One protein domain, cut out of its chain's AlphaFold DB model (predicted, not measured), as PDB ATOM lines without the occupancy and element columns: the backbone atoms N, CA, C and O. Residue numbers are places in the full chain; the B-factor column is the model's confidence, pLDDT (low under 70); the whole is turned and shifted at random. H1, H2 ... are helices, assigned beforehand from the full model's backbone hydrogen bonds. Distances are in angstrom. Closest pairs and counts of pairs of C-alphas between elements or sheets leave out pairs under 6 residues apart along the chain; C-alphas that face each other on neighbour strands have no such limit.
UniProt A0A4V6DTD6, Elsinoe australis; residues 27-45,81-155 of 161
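AT A GLANCE: This is residues 27 to 45 and 81 to 155 of the 161 residues of a protein of Elsinoe australis (UniProt A0A4V6DTD6). Two long helices, H2 and H3, make a V, joined near its point by a short link, and the shorter H1 packs between its arms, running nearly along H2, side by side with part of it, and crossing H3 at a steep tilt. At the open end of the V, residues 81 to 94 of H2 stick out free. The printed part has 94 residues with three named helices, in the order H1, H2, H3, and no named strand; the class is all helix. It is loose, with a radius of gyration of the C-alphas of 16.7 A, and flat, spanning 55 by 32 by 16 A.

IN THESE COORDINATES: H2, the longest helix, takes residues 81 to 115 and is 50.0 A long, from C-alpha 81 at (190.823, 177.435, 256.476) to C-alpha 115 at (215.213, 220.391, 264.098). H3, residues 125 to 154, is 44.0 A long and ends with C-alpha 154 at (193.306, 193.963, 276.938). H1, residues 30 to 45, measures 22.6 A.

HOW THE PARTS SIT: H2 and H3 form a helical hairpin and run opposite ways at a steep tilt of 43 degrees. Residues 107 to 115 of H2 touch residues 127 to 138 of H3; the closest C-alphas, of Cys 115 and Glu 127, are 5.6 A apart. H1 touches H2 with residues 39 to 43 alone, opposite ways at a shallow tilt of 11 degrees; the closest C-alphas, of His 43 and Asn 99, are 6.5 A apart. H1 touches H3 with residues 33 to 40 alone, the same way at a steep tilt of 52 degrees; the closest C-alphas, of Val 36 and Trp 142, are 6.4 A apart. The helix packing is mostly crossed, but only just: 1 of these 3 pairs is at a shallow tilt. In H1, H2 and H3 every O i to N i+4 pair is within hydrogen-bond range.

THE WHOLE: The two C-alphas farthest apart, of Ser 81 and Lys 118, are 55.8 A apart. Residues 46 to 80 are not printed, and C-alphas 45 and 81 are 22.7 A apart across this cut. The mean pLDDT of the printed part is 72.8; 42 residues are under 70, among them 27 to 45 and 148 to 155.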
ATOM      1  N   LYS A  27     205.980 215.897 279.163       35.94
ATOM      2  CA  LYS A  27     206.048 217.142 278.376       35.94
ATOM      3  C   LYS A  27     206.649 216.949 276.979       35.94
ATOM      4  O   LYS A  27     207.072 217.922 276.364       35.94
ATOM      5  N   VAL A  28     206.682 215.722 276.464       39.31
ATOM      6  CA  VAL A  28     206.601 215.553 275.005       39.31
ATOM      7  C   VAL A  28     205.178 215.988 274.646       39.31
ATOM      8  O   VAL A  28     204.247 215.541 275.311       39.31
ATOM      9  N   SER A  29     205.045 216.987 273.767       36.94
ATOM     10  CA  SER A  29     203.868 217.862 273.644       36.94
ATOM     11  C   SER A  29     202.573 217.057 273.639       36.94
ATOM     12  O   SER A  29     202.499 216.001 273.026       36.94
ATOM     13  N   VAL A  30     201.536 217.540 274.313       41.41
ATOM     14  CA  VAL A  30     200.228 216.865 274.367       41.41
ATOM     15  C   VAL A  30     199.693 216.573 272.949       41.41
ATOM     16  O   VAL A  30     199.040 215.559 272.731       41.41
ATOM     17  N   ASP A  31     200.094 217.390 271.970       40.59
ATOM     18  CA  ASP A  31     199.827 217.227 270.537       40.59
ATOM     19  C   ASP A  31     200.515 216.000 269.913       40.59
ATOM     20  O   ASP A  31     199.932 215.327 269.064       40.59
ATOM     21  N   ASP A  32     201.731 215.675 270.363       40.97
ATOM     22  CA  ASP A  32     202.500 214.499 269.941       40.97
ATOM     23  C   ASP A  32     201.886 213.223 270.526       40.97
ATOM     24  O   ASP A  32     201.831 212.192 269.860       40.97
ATOM     25  N   ILE A  33     201.353 213.296 271.751       46.94
ATOM     26  CA  ILE A  33     200.603 212.195 272.371       46.94
ATOM     27  C   ILE A  33     199.288 211.968 271.626       46.94
ATOM     28  O   ILE A  33     198.983 210.824 271.313       46.94
ATOM     29  N   ASP A  34     198.546 213.017 271.265       42.06
ATOM     30  CA  ASP A  34     197.323 212.884 270.463       42.06
ATOM     31  C   ASP A  34     197.607 212.393 269.033       42.06
ATOM     32  O   ASP A  34     196.766 211.734 268.419       42.06
ATOM     33  N   LEU A  35     198.779 212.700 268.474       47.78
ATOM     34  CA  LEU A  35     199.224 212.200 267.171       47.78
ATOM     35  C   LEU A  35     199.634 210.722 267.241       47.78
ATOM     36  O   LEU A  35     199.246 209.929 266.381       47.78
ATOM     37  N   VAL A  36     200.367 210.327 268.284       51.66
ATOM     38  CA  VAL A  36     200.731 208.928 268.550       51.66
ATOM     39  C   VAL A  36     199.489 208.111 268.908       51.66
ATOM     40  O   VAL A  36     199.334 207.008 268.399       51.66
ATOM     41  N   SER A  37     198.564 208.651 269.702       50.47
ATOM     42  CA  SER A  37     197.293 208.007 270.046       50.47
ATOM     43  C   SER A  37     196.348 207.879 268.854       50.47
ATOM     44  O   SER A  37     195.664 206.866 268.772       50.47
ATOM     45  N   ARG A  38     196.321 208.835 267.914       52.56
ATOM     46  CA  ARG A  38     195.558 208.695 266.658       52.56
ATOM     47  C   ARG A  38     196.144 207.613 265.751       52.56
ATOM     48  O   ARG A  38     195.413 206.711 265.363       52.56
ATOM     49  N   ASN A  39     197.461 207.619 265.535       52.81
ATOM     50  CA  ASN A  39     198.135 206.537 264.803       52.81
ATOM     51  C   ASN A  39     197.947 205.170 265.483       52.81
ATOM     52  O   ASN A  39     197.814 204.148 264.817       52.81
ATOM     53  N   HIS A  40     197.919 205.131 266.818       56.72
ATOM     54  CA  HIS A  40     197.676 203.893 267.552       56.72
ATOM     55  C   HIS A  40     196.211 203.436 267.476       56.72
ATOM     56  O   HIS A  40     195.934 202.252 267.316       56.72
ATOM     57  N   HIS A  41     195.256 204.363 267.513       51.31
ATOM     58  CA  HIS A  41     193.843 204.054 267.305       51.31
ATOM     59  C   HIS A  41     193.602 203.396 265.934       51.31
ATOM     60  O   HIS A  41     192.912 202.377 265.863       51.31
ATOM     61  N   ASP A  42     194.231 203.913 264.871       50.00
ATOM     62  CA  ASP A  42     194.181 203.306 263.532       50.00
ATOM     63  C   ASP A  42     194.874 201.930 263.495       50.00
ATOM     64  O   ASP A  42     194.361 200.983 262.891       50.00
ATOM     65  N   HIS A  43     195.976 201.765 264.239       51.41
ATOM     66  CA  HIS A  43     196.648 200.475 264.417       51.41
ATOM     67  C   HIS A  43     195.736 199.430 265.089       51.41
ATOM     68  O   HIS A  43     195.684 198.281 264.653       51.41
ATOM     69  N   LEU A  44     194.970 199.786 266.125       50.25
ATOM     70  CA  LEU A  44     194.098 198.815 266.801       50.25
ATOM     71  C   LEU A  44     192.929 198.319 265.978       50.25
ATOM     72  O   LEU A  44     192.514 197.173 266.165       50.25
ATOM     73  N   GLN A  45     192.364 199.166 265.119       47.78
ATOM     74  CA  GLN A  45     191.247 198.748 264.277       47.78
ATOM     75  C   GLN A  45     191.660 197.619 263.319       47.78
ATOM     76  O   GLN A  45     190.801 196.892 262.825       47.78
ATOM     77  N   SER A  81     190.266 176.782 255.281       52.38
ATOM     78  CA  SER A  81     190.823 177.435 256.476       52.38
ATOM     79  C   SER A  81     192.243 177.941 256.230       52.38
ATOM     80  O   SER A  81     192.553 179.056 256.640       52.38
ATOM     81  N   SER A  82     193.063 177.186 255.492       62.72
ATOM     82  CA  SER A  82     194.455 177.552 255.207       62.72
ATOM     83  C   SER A  82     194.571 178.709 254.215       62.72
ATOM     84  O   SER A  82     195.377 179.611 254.423       62.72
ATOM     85  N   GLN A  83     193.723 178.754 253.182       60.34
ATOM     86  CA  GLN A  83     193.699 179.868 252.229       60.34
ATOM     87  C   GLN A  83     193.113 181.137 252.861       60.34
ATOM     88  O   GLN A  83     193.633 182.228 252.636       60.34
ATOM     89  N   ALA A  84     192.088 181.008 253.714       61.09
ATOM     90  CA  ALA A  84     191.561 182.135 254.484       61.09
ATOM     91  C   ALA A  84     192.567 182.652 255.525       61.09
ATOM     92  O   ALA A  84     192.624 183.855 255.764       61.09
ATOM     93  N   GLN A  85     193.360 181.774 256.144       67.69
ATOM     94  CA  GLN A  85     194.454 182.163 257.041       67.69
ATOM     95  C   GLN A  85     195.566 182.886 256.276       67.69
ATOM     96  O   GLN A  85     195.900 184.005 256.643       67.69
ATOM     97  N   ALA A  86     196.042 182.324 255.163       71.12
ATOM     98  CA  ALA A  86     197.062 182.957 254.326       71.12
ATOM     99  C   ALA A  86     196.616 184.335 253.800       71.12
ATOM    100  O   ALA A  86     197.387 185.290 253.815       71.12
ATOM    101  N   PHE A  87     195.350 184.465 253.393       70.25
ATOM    102  CA  PHE A  87     194.777 185.745 252.977       70.25
ATOM    103  C   PHE A  87     194.693 186.757 254.131       70.25
ATOM    104  O   PHE A  87     195.034 187.925 253.956       70.25
ATOM    105  N   LYS A  88     194.284 186.317 255.329       59.25
ATOM    106  CA  LYS A  88     194.278 187.167 256.532       59.25
ATOM    107  C   LYS A  88     195.682 187.635 256.902       59.25
ATOM    108  O   LYS A  88     195.840 188.786 257.297       59.25
ATOM    109  N   ASP A  89     196.679 186.772 256.779       71.94
ATOM    110  CA  ASP A  89     198.065 187.113 257.093       71.94
ATOM    111  C   ASP A  89     198.651 188.106 256.086       71.94
ATOM    112  O   ASP A  89     199.332 189.049 256.490       71.94
ATOM    113  N   GLU A  90     198.308 187.981 254.802       67.81
ATOM    114  CA  GLU A  90     198.675 188.979 253.793       67.81
ATOM    115  C   GLU A  90     198.023 190.342 254.081       67.81
ATOM    116  O   GLU A  90     198.714 191.360 254.088       67.81
ATOM    117  N   ILE A  91     196.727 190.374 254.421       63.78
ATOM    118  CA  ILE A  91     196.050 191.622 254.817       63.78
ATOM    119  C   ILE A  91     196.727 192.248 256.041       63.78
ATOM    120  O   ILE A  91     197.000 193.446 256.047       63.78
ATOM    121  N   ARG A  92     197.033 191.450 257.071       63.81
ATOM    122  CA  ARG A  92     197.722 191.927 258.285       63.81
ATOM    123  C   ARG A  92     199.098 192.499 257.974       63.81
ATOM    124  O   ARG A  92     199.484 193.510 258.553       63.81
ATOM    125  N   LYS A  93     199.840 191.866 257.066       70.50
ATOM    126  CA  LYS A  93     201.149 192.351 256.628       70.50
ATOM    127  C   LYS A  93     201.028 193.699 255.918       70.50
ATOM    128  O   LYS A  93     201.801 194.603 256.222       70.50
ATOM    129  N   GLN A  94     200.064 193.842 255.013       63.09
ATOM    130  CA  GLN A  94     199.827 195.102 254.304       63.09
ATOM    131  C   GLN A  94     199.411 196.221 255.264       63.09
ATOM    132  O   GLN A  94     199.988 197.303 255.222       63.09
ATOM    133  N   ALA A  95     198.498 195.922 256.189       65.44
ATOM    134  CA  ALA A  95     198.110 196.803 257.288       65.44
ATOM    135  C   ALA A  95     199.322 197.266 258.114       65.44
ATOM    136  O   ALA A  95     199.534 198.459 258.319       65.44
ATOM    137  N   ALA A  96     200.173 196.332 258.542       64.38
ATOM    138  CA  ALA A  96     201.372 196.653 259.309       64.38
ATOM    139  C   ALA A  96     202.357 197.539 258.527       64.38
ATOM    140  O   ALA A  96     202.927 198.474 259.090       64.38
ATOM    141  N   MET A  97     202.539 197.273 257.230       69.62
ATOM    142  CA  MET A  97     203.386 198.094 256.364       69.62
ATOM    143  C   MET A  97     202.854 199.521 256.224       69.62
ATOM    144  O   MET A  97     203.645 200.460 256.273       69.62
ATOM    145  N   GLU A  98     201.544 199.693 256.061       69.38
ATOM    146  CA  GLU A  98     200.933 201.020 255.945       69.38
ATOM    147  C   GLU A  98     201.038 201.803 257.258       69.38
ATOM    148  O   GLU A  98     201.458 202.960 257.276       69.38
ATOM    149  N   ASN A  99     200.796 201.139 258.386       65.75
ATOM    150  CA  ASN A  99     200.955 201.753 259.704       65.75
ATOM    151  C   ASN A  99     202.411 202.188 259.958       65.75
ATOM    152  O   ASN A  99     202.657 203.266 260.503       65.75
ATOM    153  N   ALA A 100     203.392 201.388 259.524       72.00
ATOM    154  CA  ALA A 100     204.804 201.756 259.598       72.00
ATOM    155  C   ALA A 100     205.139 202.964 258.706       72.00
ATOM    156  O   ALA A 100     205.916 203.828 259.117       72.00
ATOM    157  N   ARG A 101     204.539 203.060 257.511       75.00
ATOM    158  CA  ARG A 101     204.701 204.225 256.626       75.00
ATOM    159  C   ARG A 101     204.201 205.502 257.285       75.00
ATOM    160  O   ARG A 101     204.966 206.458 257.378       75.00
ATOM    161  N   HIS A 102     202.981 205.487 257.813       76.00
ATOM    162  CA  HIS A 102     202.415 206.645 258.504       76.00
ATOM    163  C   HIS A 102     203.241 207.063 259.720       76.00
ATOM    164  O   HIS A 102     203.461 208.254 259.950       76.00
ATOM    165  N   LEU A 103     203.766 206.096 260.476       75.88
ATOM    166  CA  LEU A 103     204.663 206.383 261.590       75.88
ATOM    167  C   LEU A 103     205.920 207.135 261.132       75.88
ATOM    168  O   LEU A 103     206.302 208.122 261.762       75.88
ATOM    169  N   VAL A 104     206.546 206.681 260.043       82.38
ATOM    170  CA  VAL A 104     207.739 207.315 259.464       82.38
ATOM    171  C   VAL A 104     207.417 208.705 258.918       82.38
ATOM    172  O   VAL A 104     208.181 209.635 259.161       82.38
ATOM    173  N   GLU A 105     206.285 208.877 258.235       84.00
ATOM    174  CA  GLU A 105     205.823 210.186 257.755       84.00
ATOM    175  C   GLU A 105     205.677 211.181 258.910       84.00
ATOM    176  O   GLU A 105     206.243 212.271 258.857       84.00
ATOM    177  N   LYS A 106     205.007 210.784 259.999       80.44
ATOM    178  CA  LYS A 106     204.824 211.650 261.175       80.44
ATOM    179  C   LYS A 106     206.106 211.923 261.938       80.44
ATOM    180  O   LYS A 106     206.323 213.053 262.367       80.44
ATOM    181  N   LEU A 107     206.969 210.924 262.070       83.94
ATOM    182  CA  LEU A 107     208.300 211.105 262.635       83.94
ATOM    183  C   LEU A 107     209.103 212.124 261.813       83.94
ATOM    184  O   LEU A 107     209.725 213.016 262.390       83.94
ATOM    185  N   ASN A 108     209.058 212.024 260.483       87.50
ATOM    186  CA  ASN A 108     209.759 212.940 259.592       87.50
ATOM    187  C   ASN A 108     209.204 214.362 259.696       87.50
ATOM    188  O   ASN A 108     209.987 215.289 259.882       87.50
ATOM    189  N   GLU A 109     207.880 214.535 259.623       90.00
ATOM    190  CA  GLU A 109     207.217 215.836 259.796       90.00
ATOM    191  C   GLU A 109     207.613 216.481 261.133       90.00
ATOM    192  O   GLU A 109     208.126 217.602 261.155       90.00
ATOM    193  N   HIS A 110     207.457 215.740 262.236       87.56
ATOM    194  CA  HIS A 110     207.743 216.225 263.585       87.56
ATOM    195  C   HIS A 110     209.216 216.615 263.756       87.56
ATOM    196  O   HIS A 110     209.539 217.704 264.236       87.56
ATOM    197  N   CYS A 111     210.136 215.729 263.367       90.44
ATOM    198  CA  CYS A 111     211.558 215.990 263.552       90.44
ATOM    199  C   CYS A 111     212.077 217.074 262.614       90.44
ATOM    200  O   CYS A 111     212.957 217.836 263.012       90.44
ATOM    201  N   PHE A 112     211.512 217.209 261.414       95.31
ATOM    202  CA  PHE A 112     211.879 218.291 260.510       95.31
ATOM    203  C   PHE A 112     211.443 219.648 261.069       95.31
ATOM    204  O   PHE A 112     212.272 220.550 261.178       95.31
ATOM    205  N   GLU A 113     210.191 219.769 261.518       94.44
ATOM    206  CA  GLU A 113     209.667 220.997 262.129       94.44
ATOM    207  C   GLU A 113     210.501 221.439 263.342       94.44
ATOM    208  O   GLU A 113     210.799 222.622 263.515       94.44
ATOM    209  N   ARG A 114     210.912 220.485 264.185       93.19
ATOM    210  CA  ARG A 114     211.647 220.782 265.424       93.19
ATOM    211  C   ARG A 114     213.136 221.033 265.222       93.19
ATOM    212  O   ARG A 114     213.717 221.791 265.998       93.19
ATOM    213  N   CYS A 115     213.758 220.382 264.243       94.44
ATOM    214  CA  CYS A 115     215.213 220.391 264.098       94.44
ATOM    215  C   CYS A 115     215.734 221.198 262.913       94.44
ATOM    216  O   CYS A 115     216.936 221.442 262.892       94.44
ATOM    217  N   VAL A 116     214.893 221.621 261.963       96.19
ATOM    218  CA  VAL A 116     215.327 222.315 260.735       96.19
ATOM    219  C   VAL A 116     214.710 223.720 260.671       96.19
ATOM    220  O   VAL A 116     213.737 223.953 259.954       96.19
ATOM    221  N   PRO A 117     215.251 224.700 261.420       92.25
ATOM    222  CA  PRO A 117     214.685 226.050 261.489       92.25
ATOM    223  C   PRO A 117     214.854 226.847 260.188       92.25
ATOM    224  O   PRO A 117     214.147 227.833 259.973       92.25
ATOM    225  N   LYS A 118     215.823 226.472 259.342       90.94
ATOM    226  CA  LYS A 118     216.096 227.112 258.050       90.94
ATOM    227  C   LYS A 118     216.354 226.029 257.000       90.94
ATOM    228  O   LYS A 118     217.495 225.597 256.864       90.94
ATOM    229  N   PRO A 119     215.327 225.593 256.254       88.62
ATOM    230  CA  PRO A 119     215.497 224.536 255.269       88.62
ATOM    231  C   PRO A 119     216.469 224.977 254.168       88.62
ATOM    232  O   PRO A 119     216.315 226.042 253.568       88.62
ATOM    233  N   GLY A 120     217.479 224.146 253.920       89.94
ATOM    234  CA  GLY A 120     218.463 224.308 252.852       89.94
ATOM    235  C   GLY A 120     218.503 223.087 251.935       89.94
ATOM    236  O   GLY A 120     217.715 222.155 252.077       89.94
ATOM    237  N   SER A 121     219.449 223.070 250.995       93.44
ATOM    238  CA  SER A 121     219.691 221.912 250.119       93.44
ATOM    239  C   SER A 121     220.269 220.698 250.858       93.44
ATOM    240  O   SER A 121     220.255 219.590 250.324       93.44
ATOM    241  N   SER A 122     220.778 220.895 252.072       94.06
ATOM    242  CA  SER A 122     221.283 219.852 252.957       94.06
ATOM    243  C   SER A 122     221.087 220.249 254.418       94.06
ATOM    244  O   SER A 122     220.981 221.432 254.746       94.06
ATOM    245  N   LEU A 123     221.058 219.248 255.298       93.69
ATOM    246  CA  LEU A 123     221.101 219.475 256.737       93.69
ATOM    247  C   LEU A 123     222.516 219.881 257.147       93.69
ATOM    248  O   LEU A 123     223.500 219.241 256.763       93.69
ATOM    249  N   SER A 124     222.623 220.911 257.978       96.00
ATOM    250  CA  SER A 124     223.861 221.191 258.704       96.00
ATOM    251  C   SER A 124     224.199 220.045 259.671       96.00
ATOM    252  O   SER A 124     223.364 219.196 260.002       96.00
ATOM    253  N   SER A 125     225.435 220.015 260.173       96.88
ATOM    254  CA  SER A 125     225.872 219.022 261.165       96.88
ATOM    255  C   SER A 125     225.043 219.074 262.455       96.88
ATOM    256  O   SER A 125     224.706 218.033 263.028       96.88
ATOM    257  N   SER A 126     224.666 220.279 262.891       96.00
ATOM    258  CA  SER A 126     223.795 220.495 264.048       96.00
ATOM    259  C   SER A 126     222.364 220.023 263.805       96.00
ATOM    260  O   SER A 126     221.791 219.370 264.675       96.00
ATOM    261  N   GLU A 127     221.797 220.298 262.627       96.81
ATOM    262  CA  GLU A 127     220.438 219.856 262.278       96.81
ATOM    263  C   GLU A 127     220.378 218.335 262.141       96.81
ATOM    264  O   GLU A 127     219.476 217.716 262.692       96.81
ATOM    265  N   SER A 128     221.387 217.721 261.512       96.56
ATOM    266  CA  SER A 128     221.503 216.259 261.410       96.56
ATOM    267  C   SER A 128     221.558 215.606 262.792       96.56
ATOM    268  O   SER A 128     220.824 214.662 263.068       96.56
ATOM    269  N   THR A 129     222.378 216.154 263.695       97.69
ATOM    270  CA  THR A 129     222.499 215.650 265.070       97.69
ATOM    271  C   THR A 129     221.182 215.795 265.835       97.69
ATOM    272  O   THR A 129     220.761 214.848 266.504       97.69
ATOM    273  N   CYS A 130     220.510 216.949 265.731       94.81
ATOM    274  CA  CYS A 130     219.188 217.156 266.325       94.81
ATOM    275  C   CYS A 130     218.179 216.144 265.782       94.81
ATOM    276  O   CYS A 130     217.470 215.512 266.565       94.81
ATOM    277  N   PHE A 131     218.148 215.962 264.460       95.38
ATOM    278  CA  PHE A 131     217.206 215.081 263.784       95.38
ATOM    279  C   PHE A 131     217.367 213.635 264.267       95.38
ATOM    280  O   PHE A 131     216.385 213.038 264.698       95.38
ATOM    281  N   THR A 132     218.595 213.106 264.333       94.75
ATOM    282  CA  THR A 132     218.865 211.765 264.889       94.75
ATOM    283  C   THR A 132     218.341 211.618 266.322       94.75
ATOM    284  O   THR A 132     217.590 210.689 266.611       94.75
ATOM    285  N   HIS A 133     218.652 212.571 267.208       92.88
ATOM    286  CA  HIS A 133     218.174 212.527 268.597       92.88
ATOM    287  C   HIS A 133     216.650 212.667 268.695       92.88
ATOM    288  O   HIS A 133     216.029 212.122 269.608       92.88
ATOM    289  N   CYS A 134     216.040 213.422 267.783       87.75
ATOM    290  CA  CYS A 134     214.594 213.545 267.701       87.75
ATOM    291  C   CYS A 134     213.950 212.206 267.334       87.75
ATOM    292  O   CYS A 134     213.040 211.770 268.040       87.75
ATOM    293  N   MET A 135     214.456 211.519 266.304       90.56
ATOM    294  CA  MET A 135     213.930 210.218 265.875       90.56
ATOM    295  C   MET A 135     213.985 209.183 267.004       90.56
ATOM    296  O   MET A 135     212.989 208.512 267.273       90.56
ATOM    297  N   GLU A 136     215.121 209.088 267.706       87.44
ATOM    298  CA  GLU A 136     215.297 208.168 268.841       87.44
ATOM    299  C   GLU A 136     214.271 208.428 269.951       87.44
ATOM    300  O   GLU A 136     213.627 207.503 270.455       87.44
ATOM    301  N   LYS A 137     214.063 209.703 270.306       81.31
ATOM    302  CA  LYS A 137     213.078 210.096 271.321       81.31
ATOM    303  C   LYS A 137     211.648 209.824 270.872       81.31
ATOM    304  O   LYS A 137     210.849 209.341 271.673       81.31
ATOM    305  N   TYR A 138     211.333 210.120 269.614       83.56
ATOM    306  CA  TYR A 138     210.007 209.908 269.044       83.56
ATOM    307  C   TYR A 138     209.649 208.414 269.038       83.56
ATOM    308  O   TYR A 138     208.573 208.033 269.496       83.56
ATOM    309  N   MET A 139     210.584 207.546 268.634       82.62
ATOM    310  CA  MET A 139     210.410 206.088 268.686       82.62
ATOM    311  C   MET A 139     210.286 205.551 270.115       82.62
ATOM    312  O   MET A 139     209.422 204.715 270.376       82.62
ATOM    313  N   GLY A 140     211.078 206.062 271.063       81.44
ATOM    314  CA  GLY A 140     210.947 205.683 272.475       81.44
ATOM    315  C   GLY A 140     209.593 206.075 273.083       81.44
ATOM    316  O   GLY A 140     208.989 205.300 273.835       81.44
ATOM    317  N   ALA A 141     209.082 207.259 272.731       80.75
ATOM    318  CA  ALA A 141     207.754 207.706 273.141       80.75
ATOM    319  C   ALA A 141     206.652 206.835 272.517       80.75
ATOM    320  O   ALA A 141     205.747 206.392 273.229       80.75
ATOM    321  N   TRP A 142     206.764 206.533 271.221       80.19
ATOM    322  CA  TRP A 142     205.830 205.667 270.507       80.19
ATOM    323  C   TRP A 142     205.747 204.260 271.125       80.19
ATOM    324  O   TRP A 142     204.641 203.797 271.405       80.19
ATOM    325  N   ASP A 143     206.879 203.610 271.432       73.94
ATOM    326  CA  ASP A 143     206.897 202.277 272.066       73.94
ATOM    327  C   ASP A 143     206.219 202.300 273.446       73.94
ATOM    328  O   ASP A 143     205.374 201.454 273.757       73.94
ATOM    329  N   THR A 144     206.521 203.322 274.251       76.62
ATOM    330  CA  THR A 144     205.939 203.479 275.590       76.62
ATOM    331  C   THR A 144     204.419 203.626 275.526       76.62
ATOM    332  O   THR A 144     203.697 202.911 276.229       76.62
ATOM    333  N   VAL A 145     203.920 204.528 274.674       74.94
ATOM    334  CA  VAL A 145     202.476 204.739 274.491       74.94
ATOM    335  C   VAL A 145     201.823 203.480 273.927       74.94
ATOM    336  O   VAL A 145     200.761 203.076 274.403       74.94
ATOM    337  N   SER A 146     202.489 202.809 272.983       72.44
ATOM    338  CA  SER A 146     201.972 201.604 272.346       72.44
ATOM    339  C   SER A 146     201.719 200.476 273.339       72.44
ATOM    340  O   SER A 146     200.614 199.928 273.400       72.44
ATOM    341  N   ARG A 147     202.696 200.190 274.205       70.88
ATOM    342  CA  ARG A 147     202.561 199.169 275.256       70.88
ATOM    343  C   ARG A 147     201.457 199.504 276.249       70.88
ATOM    344  O   ARG A 147     200.664 198.632 276.609       70.88
ATOM    345  N   GLN A 148     201.397 200.759 276.699       69.56
ATOM    346  CA  GLN A 148     200.388 201.193 277.666       69.56
ATOM    347  C   GLN A 148     198.977 201.074 277.100       69.56
ATOM    348  O   GLN A 148     198.071 200.600 277.785       69.56
ATOM    349  N   TYR A 149     198.791 201.473 275.849       65.31
ATOM    350  CA  TYR A 149     197.485 201.449 275.223       65.31
ATOM    351  C   TYR A 149     197.018 200.019 274.921       65.31
ATOM    352  O   TYR A 149     195.909 199.670 275.324       65.31
ATOM    353  N   VAL A 150     197.883 199.148 274.378       66.06
ATOM    354  CA  VAL A 150     197.592 197.702 274.234       66.06
ATOM    355  C   VAL A 150     197.175 197.082 275.571       66.06
ATOM    356  O   VAL A 150     196.152 196.400 275.646       66.06
ATOM    357  N   SER A 151     197.910 197.380 276.646       68.25
ATOM    358  CA  SER A 151     197.569 196.917 277.997       68.25
ATOM    359  C   SER A 151     196.187 197.410 278.457       68.25
ATOM    360  O   SER A 151     195.427 196.654 279.068       68.25
ATOM    361  N   LYS A 152     195.807 198.651 278.128       64.62
ATOM    362  CA  LYS A 152     194.486 199.207 278.464       64.62
ATOM    363  C   LYS A 152     193.335 198.515 277.738       64.62
ATOM    364  O   LYS A 152     192.300 198.300 278.355       64.62
ATOM    365  N   ILE A 153     193.499 198.138 276.474       63.97
ATOM    366  CA  ILE A 153     192.421 197.479 275.709       63.97
ATOM    367  C   ILE A 153     192.251 196.032 276.144       63.97
ATOM    368  O   ILE A 153     191.130 195.558 276.263       63.97
ATOM    369  N   GLN A 154     193.353 195.337 276.433       68.06
ATOM    370  CA  GLN A 154     193.306 193.963 276.938       68.06
ATOM    371  C   GLN A 154     192.654 193.871 278.323       68.06
ATOM    372  O   GLN A 154     192.046 192.859 278.656       68.06
ATOM    373  N   THR A 155     192.779 194.926 279.133       66.94
ATOM    374  CA  THR A 155     192.171 195.003 280.470       66.94
ATOM    375  C   THR A 155     190.738 195.534 280.455       66.94
ATOM    376  O   THR A 155     190.065 195.470 281.484       66.94
TER     377      THR A 155